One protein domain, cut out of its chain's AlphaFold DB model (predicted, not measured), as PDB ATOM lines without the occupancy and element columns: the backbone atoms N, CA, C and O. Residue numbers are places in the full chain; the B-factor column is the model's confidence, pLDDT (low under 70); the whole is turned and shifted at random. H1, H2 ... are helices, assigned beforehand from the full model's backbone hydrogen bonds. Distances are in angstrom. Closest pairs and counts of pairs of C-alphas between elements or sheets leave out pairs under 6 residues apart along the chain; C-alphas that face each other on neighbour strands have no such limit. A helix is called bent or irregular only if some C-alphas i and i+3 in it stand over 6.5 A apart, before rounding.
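What this domain is: This is residues 195 to 343 of the 351 residues of the protein "PCI domain-containing protein" of Papaver somniferum (UniProt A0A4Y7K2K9). Look for an elongated body of helices in which H2, H3, H5, H6 and H7 pack together, the long H7 folding back from H6 as a hairpin. At one end H1 packs on H2, and H4 is close to H2, H3 and H5; at the other end H8 and H9 make a corner, with H8 packing on residues 270 to 274 of H6. The printed part has 149 residues with nine named helices, H1 to H9 in that order, and no named strand, so its class is all helix. It is compact, with a radius of gyration of the C-alphas of 15.8 A, and spans 48 by 28 by 27 A.

How they stand to each other: Start at H1, residues 195 to 200, which forms a hairpin with H2, residues 212 to 225; their closest C-alphas, Phe 197 and Thr 219, are 5.4 A apart. H2 forms another hairpin with H3, residues 229 to 244, where the closest C-alphas, Ser 223 and Ile 239, are 7.0 A apart. H4, residues 246 to 252, is close to but not clearly touching H2, with the C-alphas of Glu 213 and Val 251 closest at 6.6 A. Next, H5, residues 258 to 266, forms a hairpin with H6, residues 270 to 285, at a steep tilt of 41 degrees; their closest C-alphas, Phe 261 and Ala 276, are 4.9 A apart. H6 forms a hairpin with H7, residues 291 to 312, at a shallow tilt of 14 degrees, with Lys 285 and His 291 closest at 4.5 A between C-alphas. H7 touches H3 about perpendicular, at 74 degrees, the closest C-alphas being Pro 229 and Ala 304 at 5.5 A. H8, residues 318 to 325, touches H6, with the C-alphas of Lys 271 and Phe 325 closest at 4.3 A. H9, residues 329 to 341, touches H8 about perpendicular, at 81 degrees, with the C-alphas of Ser 322 and Val 329 closest at 5.3 A. Every O i to N i+4 pair is within hydrogen-bond range in H1, H2, H5, H8 and H9, against 10 of 12 in H3, 2 of 3 in H4, 10 of 12 in H6 and 16 of 18 in H7.

Where its parts are: Find C-alpha 195 at (256.550, 169.954, 216.937), where H1 begins. H2 runs 20.1 A, H3 22.3 A and H6 21.6 A from first to last C-alpha. H7 runs 32.1 A from C-alpha 291 at (245.747, 183.170, 228.859). H3 and H7 are irregular: C-alphas 230 and 233 are 8.7 A apart, and C-alphas 292 and 295 are 7.8 A apart. H9 runs 17.9 A, to C-alpha 341 at (232.407, 185.334, 206.463).

The domain as a whole: Look to Glu 208 and Gly 315 for the two C-alphas farthest apart, at 50.4 A. The printed part has no cut, and the link from H1 to H2 is long, with 11 residues. The mean pLDDT of the printed part is 84.2, and it is under 70 at residues 228 to 249 and 251 to 253.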
ATOM      1  N   ASP A 195     255.498 170.802 217.512       89.44
ATOM      2  CA  ASP A 195     256.550 169.954 216.937       89.44
ATOM      3  C   ASP A 195     257.707 169.732 217.922       89.44
ATOM      4  O   ASP A 195     258.141 168.596 218.127       89.44
ATOM      5  N   LEU A 196     258.154 170.798 218.595       92.25
ATOM      6  CA  LEU A 196     259.214 170.737 219.606       92.25
ATOM      7  C   LEU A 196     258.804 169.885 220.818       92.25
ATOM      8  O   LEU A 196     259.559 169.022 221.267       92.25
ATOM      9  N   PHE A 197     257.586 170.074 221.333       89.94
ATOM     10  CA  PHE A 197     257.095 169.298 222.471       89.94
ATOM     11  C   PHE A 197     256.905 167.817 222.136       89.94
ATOM     12  O   PHE A 197     257.292 166.954 222.928       89.94
ATOM     13  N   LEU A 198     256.378 167.502 220.951       86.31
ATOM     14  CA  LEU A 198     256.241 166.123 220.482       86.31
ATOM     15  C   LEU A 198     257.605 165.444 220.315       86.31
ATOM     16  O   LEU A 198     257.766 164.297 220.733       86.31
ATOM     17  N   ALA A 199     258.598 166.156 219.773       86.38
ATOM     18  CA  ALA A 199     259.963 165.652 219.625       86.38
ATOM     19  C   ALA A 199     260.649 165.376 220.976       86.38
ATOM     20  O   ALA A 199     261.459 164.451 221.087       86.38
ATOM     21  N   SER A 200     260.289 166.135 222.012       87.31
ATOM     22  CA  SER A 200     260.823 166.007 223.373       87.31
ATOM     23  C   SER A 200     260.032 165.050 224.283       87.31
ATOM     24  O   SER A 200     260.472 164.736 225.392       87.31
ATOM     25  N   LEU A 201     258.889 164.519 223.830       83.88
ATOM     26  CA  LEU A 201     257.964 163.734 224.659       83.88
ATOM     27  C   LEU A 201     258.582 162.458 225.259       83.88
ATOM     28  O   LEU A 201     258.327 162.101 226.415       83.88
ATOM     29  N   SER A 202     259.392 161.747 224.476       77.06
ATOM     30  CA  SER A 202     260.002 160.474 224.874       77.06
ATOM     31  C   SER A 202     261.168 160.643 225.851       77.06
ATOM     32  O   SER A 202     261.442 159.707 226.608       77.06
ATOM     33  N   THR A 203     261.782 161.824 225.920       77.44
ATOM     34  CA  THR A 203     263.033 162.078 226.663       77.44
ATOM     35  C   THR A 203     262.886 163.197 227.697       77.44
ATOM     36  O   THR A 203     263.878 163.651 228.256       77.44
ATOM     37  N   PHE A 204     261.657 163.631 227.991       77.25
ATOM     38  CA  PHE A 204     261.416 164.721 228.934       77.25
ATOM     39  C   PHE A 204     262.045 164.461 230.311       77.25
ATOM     40  O   PHE A 204     261.738 163.463 230.971       77.25
ATOM     41  N   LYS A 205     262.885 165.406 230.740       76.81
ATOM     42  CA  LYS A 205     263.505 165.475 232.073       76.81
ATOM     43  C   LYS A 205     263.526 166.900 232.654       76.81
ATOM     44  O   LYS A 205     264.048 167.101 233.742       76.81
ATOM     45  N   THR A 206     262.943 167.872 231.953       77.06
ATOM     46  CA  THR A 206     262.975 169.309 232.277       77.06
ATOM     47  C   THR A 206     261.942 169.668 233.343       77.06
ATOM     48  O   THR A 206     260.971 170.377 233.087       77.06
ATOM     49  N   SER A 207     262.112 169.149 234.555       79.56
ATOM     50  CA  SER A 207     261.195 169.415 235.669       79.56
ATOM     51  C   SER A 207     261.379 170.796 236.306       79.56
ATOM     52  O   SER A 207     260.561 171.198 237.125       79.56
ATOM     53  N   GLU A 208     262.411 171.542 235.911       82.69
ATOM     54  CA  GLU A 208     262.670 172.916 236.356       82.69
ATOM     55  C   GLU A 208     261.673 173.962 235.829       82.69
ATOM     56  O   GLU A 208     261.428 174.948 236.519       82.69
ATOM     57  N   LEU A 209     261.110 173.785 234.625       86.38
ATOM     58  CA  LEU A 209     260.175 174.752 234.032       86.38
ATOM     59  C   LEU A 209     258.746 174.545 234.528       86.38
ATOM     60  O   LEU A 209     258.036 175.516 234.778       86.38
ATOM     61  N   PHE A 210     258.325 173.284 234.589       87.94
ATOM     62  CA  PHE A 210     256.996 172.852 235.006       87.94
ATOM     63  C   PHE A 210     256.981 171.332 235.215       87.94
ATOM     64  O   PHE A 210     257.867 170.608 234.749       87.94
ATOM     65  N   SER A 211     255.950 170.827 235.897       89.25
ATOM     66  CA  SER A 211     255.784 169.388 236.113       89.25
ATOM     67  C   SER A 211     255.533 168.616 234.811       89.25
ATOM     68  O   SER A 211     255.117 169.170 233.787       89.25
ATOM     69  N   TYR A 212     255.733 167.296 234.856       85.56
ATOM     70  CA  TYR A 212     255.456 166.440 233.704       85.56
ATOM     71  C   TYR A 212     253.975 166.470 233.296       85.56
ATOM     72  O   TYR A 212     253.662 166.432 232.112       85.56
ATOM     73  N   GLU A 213     253.051 166.593 234.253       87.06
ATOM     74  CA  GLU A 213     251.624 166.778 233.972       87.06
ATOM     75  C   GLU A 213     251.374 168.020 233.103       87.06
ATOM     76  O   GLU A 213     250.684 167.939 232.084       87.06
ATOM     77  N   THR A 214     251.972 169.154 233.472       89.62
ATOM     78  CA  THR A 214     251.860 170.412 232.724       89.62
ATOM     79  C   THR A 214     252.513 170.305 231.347       89.62
ATOM     80  O   THR A 214     251.944 170.768 230.361       89.62
ATOM     81  N   PHE A 215     253.655 169.620 231.243       89.75
ATOM     82  CA  PHE A 215     254.290 169.339 229.956       89.75
ATOM     83  C   PHE A 215     253.366 168.564 229.006       89.75
ATOM     84  O   PHE A 215     253.219 168.927 227.835       89.75
ATOM     85  N   ILE A 216     252.707 167.512 229.506       87.25
ATOM     86  CA  ILE A 216     251.747 166.732 228.717       87.25
ATOM     87  C   ILE A 216     250.548 167.590 228.319       87.25
ATOM     88  O   ILE A 216     250.130 167.542 227.161       87.25
ATOM     89  N   LEU A 217     250.026 168.404 229.240       89.62
ATOM     90  CA  LEU A 217     248.947 169.340 228.938       89.62
ATOM     91  C   LEU A 217     249.350 170.291 227.802       89.62
ATOM     92  O   LEU A 217     248.619 170.401 226.822       89.62
ATOM     93  N   TYR A 218     250.521 170.928 227.873       92.88
ATOM     94  CA  TYR A 218     250.999 171.835 226.825       92.88
ATOM     95  C   TYR A 218     251.220 171.134 225.491       92.88
ATOM     96  O   TYR A 218     250.770 171.645 224.465       92.88
ATOM     97  N   THR A 219     251.829 169.949 225.497       89.06
ATOM     98  CA  THR A 219     251.985 169.127 224.289       89.06
ATOM     99  C   THR A 219     250.628 168.892 223.629       89.06
ATOM    100  O   THR A 219     250.432 169.217 222.464       89.06
ATOM    101  N   VAL A 220     249.641 168.422 224.394       87.19
ATOM    102  CA  VAL A 220     248.295 168.157 223.876       87.19
ATOM    103  C   VAL A 220     247.621 169.428 223.359       87.19
ATOM    104  O   VAL A 220     247.102 169.442 222.241       87.19
ATOM    105  N   LEU A 221     247.611 170.502 224.150       91.19
ATOM    106  CA  LEU A 221     246.906 171.728 223.787       91.19
ATOM    107  C   LEU A 221     247.498 172.355 222.522       91.19
ATOM    108  O   LEU A 221     246.735 172.734 221.630       91.19
ATOM    109  N   THR A 222     248.829 172.433 222.434       91.38
ATOM    110  CA  THR A 222     249.541 172.964 221.261       91.38
ATOM    111  C   THR A 222     249.317 172.096 220.024       91.38
ATOM    112  O   THR A 222     249.072 172.649 218.952       91.38
ATOM    113  N   SER A 223     249.282 170.766 220.151       87.19
ATOM    114  CA  SER A 223     248.951 169.874 219.034       87.19
ATOM    115  C   SER A 223     247.512 170.040 218.546       87.19
ATOM    116  O   SER A 223     247.278 170.128 217.342       87.19
ATOM    117  N   VAL A 224     246.535 170.148 219.455       86.69
ATOM    118  CA  VAL A 224     245.112 170.289 219.091       86.69
ATOM    119  C   VAL A 224     244.824 171.623 218.394       86.69
ATOM    120  O   VAL A 224     244.063 171.670 217.430       86.69
ATOM    121  N   VAL A 225     245.433 172.726 218.832       88.75
ATOM    122  CA  VAL A 225     245.228 174.037 218.181       88.75
ATOM    123  C   VAL A 225     245.989 174.173 216.856       88.75
ATOM    124  O   VAL A 225     245.652 175.030 216.034       88.75
ATOM    125  N   SER A 226     247.000 173.330 216.645       87.38
ATOM    126  CA  SER A 226     247.800 173.263 215.415       87.38
ATOM    127  C   SER A 226     247.205 172.325 214.366       87.38
ATOM    128  O   SER A 226     247.760 172.189 213.278       87.38
ATOM    129  N   LEU A 227     246.061 171.697 214.662       78.00
ATOM    130  CA  LEU A 227     245.310 170.912 213.691       78.00
ATOM    131  C   LEU A 227     244.972 171.772 212.473       78.00
ATOM    132  O   LEU A 227     244.241 172.761 212.569       78.00
ATOM    133  N   ASN A 228     245.497 171.372 211.319       69.44
ATOM    134  CA  ASN A 228     245.172 172.012 210.059       69.44
ATOM    135  C   ASN A 228     243.878 171.395 209.505       69.44
ATOM    136  O   ASN A 228     243.854 170.180 209.286       69.44
ATOM    137  N   PRO A 229     242.835 172.203 209.230       60.84
ATOM    138  CA  PRO A 229     241.603 171.734 208.607       60.84
ATOM    139  C   PRO A 229     241.824 170.891 207.347       60.84
ATOM    140  O   PRO A 229     241.122 169.921 207.161       60.84
ATOM    141  N   GLY A 230     242.833 171.183 206.515       58.91
ATOM    142  CA  GLY A 230     243.059 170.438 205.267       58.91
ATOM    143  C   GLY A 230     243.772 169.085 205.409       58.91
ATOM    144  O   GLY A 230     243.886 168.356 204.427       58.91
ATOM    145  N   LEU A 231     244.295 168.748 206.596       59.56
ATOM    146  CA  LEU A 231     245.067 167.520 206.857       59.56
ATOM    147  C   LEU A 231     244.551 166.766 208.089       59.56
ATOM    148  O   LEU A 231     245.296 166.002 208.710       59.56
ATOM    149  N   LEU A 232     243.274 166.958 208.440       57.72
ATOM    150  CA  LEU A 232     242.692 166.486 209.696       57.72
ATOM    151  C   LEU A 232     242.973 165.007 209.974       57.72
ATOM    152  O   LEU A 232     243.298 164.666 211.103       57.72
ATOM    153  N   GLN A 233     242.965 164.130 208.968       55.12
ATOM    154  CA  GLN A 233     243.262 162.705 209.162       55.12
ATOM    155  C   GLN A 233     244.703 162.431 209.652       55.12
ATOM    156  O   GLN A 233     244.896 161.629 210.566       55.12
ATOM    157  N   TYR A 234     245.712 163.124 209.108       53.19
ATOM    158  CA  TYR A 234     247.115 163.015 209.548       53.19
ATOM    159  C   TYR A 234     247.338 163.679 210.909       53.19
ATOM    160  O   TYR A 234     248.083 163.179 211.758       53.19
ATOM    161  N   SER A 235     246.671 164.803 211.142       55.28
ATOM    162  CA  SER A 235     246.808 165.552 212.384       55.28
ATOM    163  C   SER A 235     246.079 164.855 213.552       55.28
ATOM    164  O   SER A 235     246.607 164.806 214.661       55.28
ATOM    165  N   ILE A 236     244.946 164.190 213.298       58.22
ATOM    166  CA  ILE A 236     244.263 163.294 214.248       58.22
ATOM    167  C   ILE A 236     245.107 162.044 214.524       58.22
ATOM    168  O   ILE A 236     245.161 161.596 215.666       58.22
ATOM    169  N   PHE A 237     245.810 161.494 213.527       56.16
ATOM    170  CA  PHE A 237     246.765 160.402 213.750       56.16
ATOM    171  C   PHE A 237     247.925 160.830 214.660       56.16
ATOM    172  O   PHE A 237     248.327 160.073 215.537       56.16
ATOM    173  N   SER A 238     248.412 162.065 214.523       58.09
ATOM    174  CA  SER A 238     249.436 162.620 215.420       58.09
ATOM    175  C   SER A 238     248.909 162.766 216.854       58.09
ATOM    176  O   SER A 238     249.570 162.355 217.802       58.09
ATOM    177  N   ILE A 239     247.665 163.231 217.020       61.88
ATOM    178  CA  ILE A 239     246.951 163.219 218.311       61.88
ATOM    179  C   ILE A 239     246.771 161.790 218.844       61.88
ATOM    180  O   ILE A 239     246.897 161.557 220.042       61.88
ATOM    181  N   HIS A 240     246.502 160.813 217.978       61.72
ATOM    182  CA  HIS A 240     246.393 159.411 218.370       61.72
ATOM    183  C   HIS A 240     247.736 158.839 218.835       61.72
ATOM    184  O   HIS A 240     247.773 158.091 219.807       61.72
ATOM    185  N   LEU A 241     248.844 159.233 218.203       60.25
ATOM    186  CA  LEU A 241     250.196 158.876 218.631       60.25
ATOM    187  C   LEU A 241     250.477 159.380 220.056       60.25
ATOM    188  O   LEU A 241     251.050 158.662 220.873       60.25
ATOM    189  N   VAL A 242     250.003 160.590 220.366       61.72
ATOM    190  CA  VAL A 242     250.032 161.184 221.711       61.72
ATOM    191  C   VAL A 242     249.123 160.401 222.670       61.72
ATOM    192  O   VAL A 242     249.546 160.056 223.769       61.72
ATOM    193  N   LEU A 243     247.905 160.037 222.257       59.91
ATOM    194  CA  LEU A 243     246.963 159.245 223.068       59.91
ATOM    195  C   LEU A 243     247.457 157.832 223.385       59.91
ATOM    196  O   LEU A 243     247.166 157.305 224.454       59.91
ATOM    197  N   LEU A 244     248.176 157.205 222.457       61.38
ATOM    198  CA  LEU A 244     248.721 155.861 222.623       61.38
ATOM    199  C   LEU A 244     250.085 155.852 223.314       61.38
ATOM    200  O   LEU A 244     250.577 154.775 223.656       61.38
ATOM    201  N   ALA A 245     250.709 157.016 223.523       68.62
ATOM    202  CA  ALA A 245     251.998 157.090 224.186       68.62
ATOM    203  C   ALA A 245     251.858 156.543 225.622       68.62
ATOM    204  O   ALA A 245     251.147 157.138 226.439       68.62
ATOM    205  N   PRO A 246     252.561 155.450 225.990       66.75
ATOM    206  CA  PRO A 246     252.405 154.812 227.301       66.75
ATOM    207  C   PRO A 246     252.644 155.774 228.470       66.75
ATOM    208  O   PRO A 246     252.006 155.671 229.516       66.75
ATOM    209  N   LYS A 247     253.540 156.749 228.272       64.94
ATOM    210  CA  LYS A 247     253.840 157.784 229.263       64.94
ATOM    211  C   LYS A 247     252.679 158.759 229.489       64.94
ATOM    212  O   LYS A 247     252.495 159.220 230.609       64.94
ATOM    213  N   ILE A 248     251.886 159.041 228.455       67.50
ATOM    214  CA  ILE A 248     250.713 159.919 228.544       67.50
ATOM    215  C   ILE A 248     249.568 159.178 229.217       67.50
ATOM    216  O   ILE A 248     248.992 159.701 230.168       67.50
ATOM    217  N   LEU A 249     249.310 157.927 228.827       68.69
ATOM    218  CA  LEU A 249     248.287 157.086 229.457       68.69
ATOM    219  C   LEU A 249     248.497 156.933 230.973       68.69
ATOM    220  O   LEU A 249     247.532 156.933 231.734       68.69
ATOM    221  N   ALA A 250     249.753 156.871 231.429       70.56
ATOM    222  CA  ALA A 250     250.095 156.784 232.850       70.56
ATOM    223  C   ALA A 250     249.759 158.056 233.661       70.56
ATOM    224  O   ALA A 250     249.628 157.992 234.885       70.56
ATOM    225  N   VAL A 251     249.632 159.211 233.002       69.94
ATOM    226  CA  VAL A 251     249.480 160.533 233.642       69.94
ATOM    227  C   VAL A 251     248.132 161.180 233.325       69.94
ATOM    228  O   VAL A 251     247.644 162.009 234.087       69.94
ATOM    229  N   GLN A 252     247.464 160.739 232.263       65.75
ATOM    230  CA  GLN A 252     246.178 161.252 231.794       65.75
ATOM    231  C   GLN A 252     245.072 161.196 232.858       65.75
ATOM    232  O   GLN A 252     244.220 162.077 232.883       65.75
ATOM    233  N   GLY A 253     245.104 160.223 233.778       68.38
ATOM    234  CA  GLY A 253     244.171 160.158 234.912       68.38
ATOM    235  C   GLY A 253     244.395 161.224 235.995       68.38
ATOM    236  O   GLY A 253     243.510 161.451 236.814       68.38
ATOM    237  N   LYS A 254     245.561 161.883 236.007       78.44
ATOM    238  CA  LYS A 254     245.901 162.963 236.947       78.44
ATOM    239  C   LYS A 254     245.520 164.345 236.417       78.44
ATOM    240  O   LYS A 254     245.301 165.256 237.212       78.44
ATOM    241  N   ILE A 255     245.449 164.510 235.095       81.62
ATOM    242  CA  ILE A 255     245.134 165.791 234.455       81.62
ATOM    243  C   ILE A 255     243.625 165.874 234.232       81.62
ATOM    244  O   ILE A 255     243.045 165.115 233.453       81.62
ATOM    245  N   LEU A 256     242.982 166.815 234.921       84.00
ATOM    246  CA  LEU A 256     241.533 166.999 234.874       84.00
ATOM    247  C   LEU A 256     241.053 167.251 233.434       84.00
ATOM    248  O   LEU A 256     241.586 168.116 232.741       84.00
ATOM    249  N   TYR A 257     240.026 166.509 233.011       87.25
ATOM    250  CA  TYR A 257     239.300 166.639 231.733       87.25
ATOM    251  C   TYR A 257     240.085 166.339 230.442       87.25
ATOM    252  O   TYR A 257     239.464 166.146 229.395       87.25
ATOM    253  N   LEU A 258     241.415 166.199 230.501       85.69
ATOM    254  CA  LEU A 258     242.271 165.954 229.330       85.69
ATOM    255  C   LEU A 258     241.885 164.683 228.566       85.69
ATOM    256  O   LEU A 258     241.856 164.667 227.337       85.69
ATOM    257  N   SER A 259     241.542 163.626 229.304       83.50
ATOM    258  CA  SER A 259     241.147 162.347 228.716       83.50
ATOM    259  C   SER A 259     239.895 162.449 227.855       83.50
ATOM    260  O   SER A 259     239.868 161.967 226.724       83.50
ATOM    261  N   GLU A 260     238.848 163.067 228.403       87.69
ATOM    262  CA  GLU A 260     237.579 163.219 227.698       87.69
ATOM    263  C   GLU A 260     237.760 164.136 226.490       87.69
ATOM    264  O   GLU A 260     237.278 163.818 225.407       87.69
ATOM    265  N   PHE A 261     238.527 165.220 226.638       88.19
ATOM    266  CA  PHE A 261     238.836 166.152 225.556       88.19
ATOM    267  C   PHE A 261     239.498 165.470 224.356       88.19
ATOM    268  O   PHE A 261     239.055 165.638 223.223       88.19
ATOM    269  N   MET A 262     240.506 164.636 224.600       83.94
ATOM    270  CA  MET A 262     241.235 163.962 223.527       83.94
ATOM    271  C   MET A 262     240.434 162.826 222.887       83.94
ATOM    272  O   MET A 262     240.323 162.743 221.663       83.94
ATOM    273  N   ASN A 263     239.838 161.958 223.708       84.06
ATOM    274  CA  ASN A 263     239.094 160.801 223.212       84.06
ATOM    275  C   ASN A 263     237.833 161.220 222.451       84.06
ATOM    276  O   ASN A 263     237.486 160.607 221.441       84.06
ATOM    277  N   SER A 264     237.141 162.266 222.910       89.00
ATOM    278  CA  SER A 264     235.949 162.767 222.224       89.00
ATOM    279  C   SER A 264     236.276 163.399 220.870       89.00
ATOM    280  O   SER A 264     235.512 163.191 219.930       89.00
ATOM    281  N   LEU A 265     237.421 164.079 220.735       85.62
ATOM    282  CA  LEU A 265     237.899 164.596 219.450       85.62
ATOM    283  C   LEU A 265     238.259 163.463 218.481       85.62
ATOM    284  O   LEU A 265     237.822 163.461 217.330       85.62
ATOM    285  N   TYR A 266     239.013 162.469 218.961       82.94
ATOM    286  CA  TYR A 266     239.456 161.328 218.157       82.94
ATOM    287  C   TYR A 266     238.287 160.462 217.665       82.94
ATOM    288  O   TYR A 266     238.238 160.071 216.503       82.94
ATOM    289  N   HIS A 267     237.312 160.189 218.535       84.88
ATOM    290  CA  HIS A 267     236.135 159.381 218.205       84.88
ATOM    291  C   HIS A 267     234.976 160.189 217.597       84.88
ATOM    292  O   HIS A 267     233.863 159.666 217.514       84.88
ATOM    293  N   CYS A 268     235.203 161.451 217.213       87.06
ATOM    294  CA  CYS A 268     234.191 162.332 216.620       87.06
ATOM    295  C   CYS A 268     232.915 162.475 217.483       87.06
ATOM    296  O   CYS A 268     231.797 162.568 216.976       87.06
ATOM    297  N   ARG A 269     233.053 162.475 218.816       90.75
ATOM    298  CA  ARG A 269     231.949 162.656 219.775       90.75
ATOM    299  C   ARG A 269     231.778 164.138 220.113       90.75
ATOM    300  O   ARG A 269     232.077 164.574 221.222       90.75
ATOM    301  N   TYR A 270     231.262 164.908 219.161       92.31
ATOM    302  CA  TYR A 270     231.229 166.376 219.206       92.31
ATOM    303  C   TYR A 270     230.549 166.973 220.450       92.31
ATOM    304  O   TYR A 270     231.091 167.884 221.075       92.31
ATOM    305  N   LYS A 271     229.407 166.424 220.881       94.75
ATOM    306  CA  LYS A 271     228.725 166.855 222.115       94.75
ATOM    307  C   LYS A 271     229.569 166.669 223.378       94.75
ATOM    308  O   LYS A 271     229.539 167.515 224.269       94.75
ATOM    309  N   ALA A 272     230.288 165.551 223.483       93.81
ATOM    310  CA  ALA A 272     231.182 165.297 224.610       93.81
ATOM    311  C   ALA A 272     232.410 166.216 224.541       93.81
ATOM    312  O   ALA A 272     232.782 166.818 225.545       93.81
ATOM    313  N   PHE A 273     232.940 166.417 223.333       92.62
ATOM    314  CA  PHE A 273     234.052 167.326 223.082       92.62
ATOM    315  C   PHE A 273     233.737 168.763 223.493       92.62
ATOM    316  O   PHE A 273     234.545 169.384 224.168       92.62
ATOM    317  N   PHE A 274     232.553 169.292 223.168       93.56
ATOM    318  CA  PHE A 274     232.173 170.656 223.556       93.56
ATOM    319  C   PHE A 274     232.117 170.842 225.074       93.56
ATOM    320  O   PHE A 274     232.531 171.884 225.575       93.56
ATOM    321  N   ARG A 275     231.662 169.826 225.816       93.69
ATOM    322  CA  ARG A 275     231.679 169.850 227.286       93.69
ATOM    323  C   ARG A 275     233.111 169.850 227.813       93.69
ATOM    324  O   ARG A 275     233.484 170.764 228.537       93.69
ATOM    325  N   ALA A 276     233.930 168.906 227.351       92.69
ATOM    326  CA  ALA A 276     235.327 168.808 227.760       92.69
ATOM    327  C   ALA A 276     236.151 170.052 227.375       92.69
ATOM    328  O   ALA A 276     237.019 170.480 228.131       92.69
ATOM    329  N   LEU A 277     235.857 170.672 226.227       93.25
ATOM    330  CA  LEU A 277     236.475 171.919 225.784       93.25
ATOM    331  C   LEU A 277     236.149 173.067 226.745       93.25
ATOM    332  O   LEU A 277     237.039 173.855 227.048       93.25
ATOM    333  N   VAL A 278     234.912 173.167 227.244       92.50
ATOM    334  CA  VAL A 278     234.545 174.160 228.269       92.50
ATOM    335  C   VAL A 278     235.295 173.889 229.572       92.50
ATOM    336  O   VAL A 278     235.851 174.824 230.148       92.50
ATOM    337  N   ASP A 279     235.385 172.634 230.000       91.25
ATOM    338  CA  ASP A 279     236.073 172.279 231.244       91.25
ATOM    339  C   ASP A 279     237.581 172.600 231.177       91.25
ATOM    340  O   ASP A 279     238.145 173.198 232.097       91.25
ATOM    341  N   ILE A 280     238.232 172.296 230.048       91.31
ATOM    342  CA  ILE A 280     239.640 172.645 229.801       91.31
ATOM    343  C   ILE A 280     239.835 174.143 229.574       91.31
ATOM    344  O   ILE A 280     240.888 174.679 229.922       91.31
ATOM    345  N   SER A 281     238.837 174.852 229.038       92.00
ATOM    346  CA  SER A 281     238.946 176.288 228.751       92.00
ATOM    347  C   SER A 281     239.362 177.094 229.986       92.00
ATOM    348  O   SER A 281     240.135 178.043 229.864       92.00
ATOM    349  N   MET A 282     238.938 176.670 231.181       88.88
ATOM    350  CA  MET A 282     239.331 177.305 232.438       88.88
ATOM    351  C   MET A 282     240.816 177.116 232.745       88.88
ATOM    352  O   MET A 282     241.451 178.065 233.194       88.88
ATOM    353  N   GLN A 283     241.392 175.947 232.445       89.00
ATOM    354  CA  GLN A 283     242.834 175.717 232.594       89.00
ATOM    355  C   GLN A 283     243.628 176.615 231.643       89.00
ATOM    356  O   GLN A 283     244.584 177.243 232.068       89.00
ATOM    357  N   ILE A 284     243.186 176.764 230.391       92.38
ATOM    358  CA  ILE A 284     243.832 177.645 229.400       92.38
ATOM    359  C   ILE A 284     243.728 179.115 229.818       92.38
ATOM    360  O   ILE A 284     244.675 179.884 229.670       92.38
ATOM    361  N   LYS A 285     242.563 179.523 230.332       91.44
ATOM    362  CA  LYS A 285     242.310 180.895 230.784       91.44
ATOM    363  C   LYS A 285     243.168 181.255 231.998       91.44
ATOM    364  O   LYS A 285     243.653 182.374 232.083       91.44
ATOM    365  N   LEU A 286     243.352 180.302 232.909       90.25
ATOM    366  CA  LEU A 286     244.138 180.436 234.135       90.25
ATOM    367  C   LEU A 286     245.613 180.040 233.958       90.25
ATOM    368  O   LEU A 286     246.357 180.022 234.936       90.25
ATOM    369  N   ASP A 287     246.052 179.746 232.739       92.69
ATOM    370  CA  ASP A 287     247.447 179.442 232.451       92.69
ATOM    371  C   ASP A 287     248.207 180.705 232.045       92.69
ATOM    372  O   ASP A 287     247.815 181.438 231.135       92.69
ATOM    373  N   ARG A 288     249.341 180.945 232.699       91.00
ATOM    374  CA  ARG A 288     250.149 182.151 232.508       91.00
ATOM    375  C   ARG A 288     250.553 182.381 231.050       91.00
ATOM    376  O   ARG A 288     250.508 183.520 230.583       91.00
ATOM    377  N   TYR A 289     250.929 181.335 230.325       93.19
ATOM    378  CA  TYR A 289     251.454 181.448 228.965       93.19
ATOM    379  C   TYR A 289     250.334 181.438 227.918       93.19
ATOM    380  O   TYR A 289     250.427 182.131 226.904       93.19
ATOM    381  N   LEU A 290     249.248 180.706 228.176       93.31
ATOM    382  CA  LEU A 290     248.130 180.564 227.246       93.31
ATOM    383  C   LEU A 290     247.028 181.620 227.415       93.31
ATOM    384  O   LEU A 290     246.324 181.886 226.436       93.31
ATOM    385  N   HIS A 291     246.879 182.265 228.583       92.88
ATOM    386  CA  HIS A 291     245.747 183.170 228.859       92.88
ATOM    387  C   HIS A 291     245.590 184.267 227.796       92.88
ATOM    388  O   HIS A 291     244.479 184.564 227.348       92.88
ATOM    389  N   ARG A 292     246.711 184.845 227.340       92.50
ATOM    390  CA  ARG A 292     246.734 185.917 226.335       92.50
ATOM    391  C   ARG A 292     246.152 185.452 225.002       92.50
ATOM    392  O   ARG A 292     245.531 186.234 224.284       92.50
ATOM    393  N   HIS A 293     246.329 184.172 224.696       94.75
ATOM    394  CA  HIS A 293     245.914 183.537 223.451       94.75
ATOM    395  C   HIS A 293     244.608 182.753 223.590       94.75
ATOM    396  O   HIS A 293     244.160 182.153 222.617       94.75
ATOM    397  N   TYR A 294     243.948 182.799 224.753       94.25
ATOM    398  CA  TYR A 294     242.726 182.046 225.051       94.25
ATOM    399  C   TYR A 294     241.659 182.163 223.951       94.25
ATOM    400  O   TYR A 294     241.173 181.165 223.425       94.25
ATOM    401  N   LYS A 295     241.316 183.390 223.535       93.12
ATOM    402  CA  LYS A 295     240.286 183.615 222.500       93.12
ATOM    403  C   LYS A 295     240.678 183.014 221.151       93.12
ATOM    404  O   LYS A 295     239.825 182.469 220.448       93.12
ATOM    405  N   HIS A 296     241.955 183.136 220.793       92.94
ATOM    406  CA  HIS A 296     242.499 182.589 219.553       92.94
ATOM    407  C   HIS A 296     242.476 181.062 219.579       92.94
ATOM    408  O   HIS A 296     241.967 180.452 218.643       92.94
ATOM    409  N   TYR A 297     242.909 180.465 220.692       93.94
ATOM    410  CA  TYR A 297     242.854 179.025 220.931       93.94
ATOM    411  C   TYR A 297     241.432 178.481 220.752       93.94
ATOM    412  O   TYR A 297     241.186 177.641 219.887       93.94
ATOM    413  N   MET A 298     240.465 179.032 221.494       94.00
ATOM    414  CA  MET A 298     239.063 178.594 221.452       94.00
ATOM    415  C   MET A 298     238.430 178.759 220.066       94.00
ATOM    416  O   MET A 298     237.506 178.035 219.700       94.00
ATOM    417  N   THR A 299     238.892 179.736 219.289       91.94
ATOM    418  CA  THR A 299     238.411 179.959 217.923       91.94
ATOM    419  C   THR A 299     238.988 178.927 216.962       91.94
ATOM    420  O   THR A 299     238.223 178.279 216.251       91.94
ATOM    421  N   LYS A 300     240.311 178.722 216.977       90.06
ATOM    422  CA  LYS A 300     240.986 177.738 216.119       90.06
ATOM    423  C   LYS A 300     240.471 176.317 216.357       90.06
ATOM    424  O   LYS A 300     240.135 175.637 215.394       90.06
ATOM    425  N   VAL A 301     240.340 175.900 217.618       90.62
ATOM    426  CA  VAL A 301     239.861 174.549 217.950       90.62
ATOM    427  C   VAL A 301     238.424 174.328 217.471       90.62
ATOM    428  O   VAL A 301     238.133 173.290 216.885       90.62
ATOM    429  N   ARG A 302     237.529 175.311 217.637       91.94
ATOM    430  CA  ARG A 302     236.153 175.199 217.120       91.94
ATOM    431  C   ARG A 302     236.109 175.094 215.600       91.94
ATOM    432  O   ARG A 302     235.385 174.248 215.092       91.94
ATOM    433  N   ILE A 303     236.907 175.895 214.889       89.19
ATOM    434  CA  ILE A 303     237.025 175.797 213.426       89.19
ATOM    435  C   ILE A 303     237.467 174.386 213.028       89.19
ATOM    436  O   ILE A 303     236.809 173.775 212.197       89.19
ATOM    437  N   ALA A 304     238.511 173.842 213.662       86.56
ATOM    438  CA  ALA A 304     239.012 172.502 213.356       86.56
ATOM    439  C   ALA A 304     237.940 171.413 213.545       86.56
ATOM    440  O   ALA A 304     237.769 170.556 212.681       86.56
ATOM    441  N   VAL A 305     237.171 171.473 214.636       88.62
ATOM    442  CA  VAL A 305     236.111 170.487 214.911       88.62
ATOM    443  C   VAL A 305     234.924 170.642 213.955       88.62
ATOM    444  O   VAL A 305     234.345 169.645 213.523       88.62
ATOM    445  N   TYR A 306     234.569 171.872 213.574       90.38
ATOM    446  CA  TYR A 306     233.555 172.098 212.542       90.38
ATOM    447  C   TYR A 306     234.007 171.585 211.176       90.38
ATOM    448  O   TYR A 306     233.234 170.900 210.510       90.38
ATOM    449  N   SER A 307     235.261 171.823 210.789       87.00
ATOM    450  CA  SER A 307     235.844 171.248 209.574       87.00
ATOM    451  C   SER A 307     235.794 169.718 209.592       87.00
ATOM    452  O   SER A 307     235.307 169.126 208.635       87.00
ATOM    453  N   GLN A 308     236.177 169.079 210.703       85.56
ATOM    454  CA  GLN A 308     236.123 167.618 210.865       85.56
ATOM    455  C   GLN A 308     234.708 167.049 210.662       85.56
ATOM    456  O   GLN A 308     234.524 166.009 210.019       85.56
ATOM    457  N   TYR A 309     233.689 167.739 211.181       88.25
ATOM    458  CA  TYR A 309     232.298 167.340 210.982       88.25
ATOM    459  C   TYR A 309     231.857 167.480 209.520       88.25
ATOM    460  O   TYR A 309     231.275 166.547 208.965       88.25
ATOM    461  N   LEU A 310     232.149 168.625 208.897       87.00
ATOM    462  CA  LEU A 310     231.717 168.948 207.534       87.00
ATOM    463  C   LEU A 310     232.421 168.092 206.471       87.00
ATOM    464  O   LEU A 310     231.807 167.731 205.470       87.00
ATOM    465  N   GLU A 311     233.679 167.706 206.700       83.31
ATOM    466  CA  GLU A 311     234.412 166.797 205.808       83.31
ATOM    467  C   GLU A 311     233.801 165.397 205.766       83.31
ATOM    468  O   GLU A 311     233.702 164.788 204.697       83.31
ATOM    469  N   SER A 312     233.375 164.892 206.926       83.25
ATOM    470  CA  SER A 312     232.780 163.559 207.048       83.25
ATOM    471  C   SER A 312     231.299 163.522 206.655       83.25
ATOM    472  O   SER A 312     230.819 162.478 206.215       83.25
ATOM    473  N   ASN A 313     230.580 164.646 206.761       83.50
ATOM    474  CA  ASN A 313     229.139 164.736 206.515       83.50
ATOM    475  C   ASN A 313     228.813 165.792 205.448       83.50
ATOM    476  O   ASN A 313     228.262 166.856 205.741       83.50
ATOM    477  N   LYS A 314     229.130 165.491 204.185       80.81
ATOM    478  CA  LYS A 314     228.777 166.362 203.054       80.81
ATOM    479  C   LYS A 314     227.253 166.498 202.938       80.81
ATOM    480  O   LYS A 314     226.561 165.496 202.771       80.81
ATOM    481  N   GLY A 315     226.743 167.729 202.997       79.50
ATOM    482  CA  GLY A 315     225.306 168.022 202.884       79.50
ATOM    483  C   GLY A 315     224.499 167.823 204.173       79.50
ATOM    484  O   GLY A 315     223.286 167.636 204.103       79.50
ATOM    485  N   ALA A 316     225.148 167.828 205.342       83.38
ATOM    486  CA  ALA A 316     224.448 167.815 206.625       83.38
ATOM    487  C   ALA A 316     223.575 169.068 206.805       83.38
ATOM    488  O   ALA A 316     223.990 170.170 206.460       83.38
ATOM    489  N   THR A 317     222.381 168.907 207.381       90.81
ATOM    490  CA  THR A 317     221.530 170.050 207.735       90.81
ATOM    491  C   THR A 317     221.972 170.675 209.060       90.81
ATOM    492  O   THR A 317     222.568 170.006 209.916       90.81
ATOM    493  N   LEU A 318     221.628 171.949 209.276       90.25
ATOM    494  CA  LEU A 318     221.924 172.654 210.527       90.25
ATOM    495  C   LEU A 318     221.290 171.962 211.746       90.25
ATOM    496  O   LEU A 318     221.880 171.951 212.828       90.25
ATOM    497  N   GLU A 319     220.127 171.322 211.594       92.69
ATOM    498  CA  GLU A 319     219.471 170.562 212.665       92.69
ATOM    499  C   GLU A 319     220.292 169.332 213.063       92.69
ATOM    500  O   GLU A 319     220.513 169.090 214.256       92.69
ATOM    501  N   ALA A 320     220.791 168.581 212.076       91.56
ATOM    502  CA  ALA A 320     221.634 167.412 212.312       91.56
ATOM    503  C   ALA A 320     222.945 167.807 213.008       91.56
ATOM    504  O   ALA A 320     223.333 167.185 214.002       91.56
ATOM    505  N   MET A 321     223.576 168.895 212.552       93.06
ATOM    506  CA  MET A 321     224.792 169.426 213.164       93.06
ATOM    507  C   MET A 321     224.534 169.911 214.596       93.06
ATOM    508  O   MET A 321     225.235 169.510 215.524       93.06
ATOM    509  N   SER A 322     223.480 170.697 214.828       93.94
ATOM    510  CA  SER A 322     223.126 171.175 216.173       93.94
ATOM    511  C   SER A 322     222.894 170.023 217.162       93.94
ATOM    512  O   SER A 322     223.375 170.062 218.297       93.94
ATOM    513  N   THR A 323     222.268 168.934 216.699       94.50
ATOM    514  CA  THR A 323     222.031 167.721 217.490       94.50
ATOM    515  C   THR A 323     223.338 166.990 217.808       94.50
ATOM    516  O   THR A 323     223.550 166.588 218.956       94.50
ATOM    517  N   ALA A 324     224.238 166.856 216.828       92.81
ATOM    518  CA  ALA A 324     225.535 166.200 216.997       92.81
ATOM    519  C   ALA A 324     226.446 166.940 217.993       92.81
ATOM    520  O   ALA A 324     227.112 166.308 218.818       92.81
ATOM    521  N   PHE A 325     226.440 168.274 217.948       93.69
ATOM    522  CA  PHE A 325     227.208 169.137 218.850       93.69
ATOM    523  C   PHE A 325     226.498 169.402 220.190       93.69
ATOM    524  O   PHE A 325     227.136 169.803 221.161       93.69
ATOM    525  N   GLY A 326     225.192 169.131 220.286       94.19
ATOM    526  CA  GLY A 326     224.402 169.332 221.500       94.19
ATOM    527  C   GLY A 326     224.157 170.802 221.849       94.19
ATOM    528  O   GLY A 326     224.126 171.144 223.029       94.19
ATOM    529  N   VAL A 327     223.999 171.651 220.834       94.75
ATOM    530  CA  VAL A 327     223.777 173.104 220.941       94.75
ATOM    531  C   VAL A 327     222.535 173.513 220.142       94.75
ATOM    532  O   VAL A 327     221.945 172.692 219.445       94.75
ATOM    533  N   THR A 328     222.098 174.771 220.245       95.88
ATOM    534  CA  THR A 328     220.939 175.256 219.481       95.88
ATOM    535  C   THR A 328     221.293 175.505 218.014       95.88
ATOM    536  O   THR A 328     222.421 175.873 217.689       95.88
ATOM    537  N   VAL A 329     220.305 175.373 217.123       94.88
ATOM    538  CA  VAL A 329     220.457 175.692 215.689       94.88
ATOM    539  C   VAL A 329     220.927 177.136 215.497       94.88
ATOM    540  O   VAL A 329     221.876 177.380 214.762       94.88
ATOM    541  N   SER A 330     220.344 178.082 216.243       94.75
ATOM    542  CA  SER A 330     220.725 179.502 216.208       94.75
ATOM    543  C   SER A 330     222.188 179.761 216.578       94.75
ATOM    544  O   SER A 330     222.802 180.696 216.066       94.75
ATOM    545  N   PHE A 331     222.758 178.945 217.469       93.88
ATOM    546  CA  PHE A 331     224.156 179.065 217.867       93.88
ATOM    547  C   PHE A 331     225.089 178.615 216.737       93.88
ATOM    548  O   PHE A 331     226.025 179.338 216.403       93.88
ATOM    549  N   ILE A 332     224.808 177.457 216.123       93.69
ATOM    550  CA  ILE A 332     225.594 176.933 214.994       93.69
ATOM    551  C   ILE A 332     225.519 177.876 213.797       93.69
ATOM    552  O   ILE A 332     226.559 178.216 213.242       93.69
ATOM    553  N   ASP A 333     224.324 178.346 213.446       92.75
ATOM    554  CA  ASP A 333     224.119 179.267 212.325       92.75
ATOM    555  C   ASP A 333     224.945 180.557 212.486       92.75
ATOM    556  O   ASP A 333     225.686 180.962 211.587       92.75
ATOM    557  N   SER A 334     224.928 181.152 213.685       93.19
ATOM    558  CA  SER A 334     225.732 182.339 213.995       93.19
ATOM    559  C   SER A 334     227.246 182.072 213.950       93.19
ATOM    560  O   SER A 334     228.005 182.891 213.421       93.19
ATOM    561  N   GLU A 335     227.708 180.935 214.487       91.94
ATOM    562  CA  GLU A 335     229.128 180.560 214.476       91.94
ATOM    563  C   GLU A 335     229.645 180.304 213.058       91.94
ATOM    564  O   GLU A 335     230.675 180.868 212.673       91.94
ATOM    565  N   LEU A 336     228.927 179.487 212.280       90.88
ATOM    566  CA  LEU A 336     229.289 179.150 210.905       90.88
ATOM    567  C   LEU A 336     229.278 180.392 210.024       90.88
ATOM    568  O   LEU A 336     230.275 180.655 209.354       90.88
ATOM    569  N   SER A 337     228.228 181.213 210.100       90.06
ATOM    570  CA  SER A 337     228.147 182.478 209.362       90.06
ATOM    571  C   SER A 337     229.356 183.376 209.632       90.06
ATOM    572  O   SER A 337     229.959 183.922 208.705       90.06
ATOM    573  N   ARG A 338     229.786 183.487 210.899       91.81
ATOM    574  CA  ARG A 338     230.976 184.264 211.269       91.81
ATOM    575  C   ARG A 338     232.263 183.676 210.682       91.81
ATOM    576  O   ARG A 338     233.118 184.434 210.227       91.81
ATOM    577  N   PHE A 339     232.440 182.357 210.720       90.88
ATOM    578  CA  PHE A 339     233.669 181.712 210.243       90.88
ATOM    579  C   PHE A 339     233.758 181.626 208.721       90.88
ATOM    580  O   PHE A 339     234.847 181.822 208.179       90.88
ATOM    581  N   ILE A 340     232.635 181.415 208.038       88.44
ATOM    582  CA  ILE A 340     232.533 181.483 206.577       88.44
ATOM    583  C   ILE A 340     232.794 182.922 206.119       88.44
ATOM    584  O   ILE A 340     233.642 183.144 205.260       88.44
ATOM    585  N   GLY A 341     232.168 183.917 206.761       87.75
ATOM    586  CA  GLY A 341     232.407 185.334 206.463       87.75
ATOM    587  C   GLY A 341     233.862 185.775 206.676       87.75
ATOM    588  O   GLY A 341     234.351 186.657 205.977       87.75
ATOM    589  N   ALA A 342     234.581 185.134 207.601       88.06
ATOM    590  CA  ALA A 342     236.007 185.362 207.840       88.06
ATOM    591  C   ALA A 342     236.944 184.526 206.940       88.06
ATOM    592  O   ALA A 342     238.163 184.576 207.126       88.06
ATOM    593  N   GLY A 343     236.404 183.718 206.017       84.06
ATOM    594  CA  GLY A 343     237.174 182.829 205.141       84.06
ATOM    595  C   GLY A 343     237.922 181.713 205.882       84.06
ATOM    596  O   GLY A 343     238.946 181.233 205.405       84.06
TER     597      GLY A 343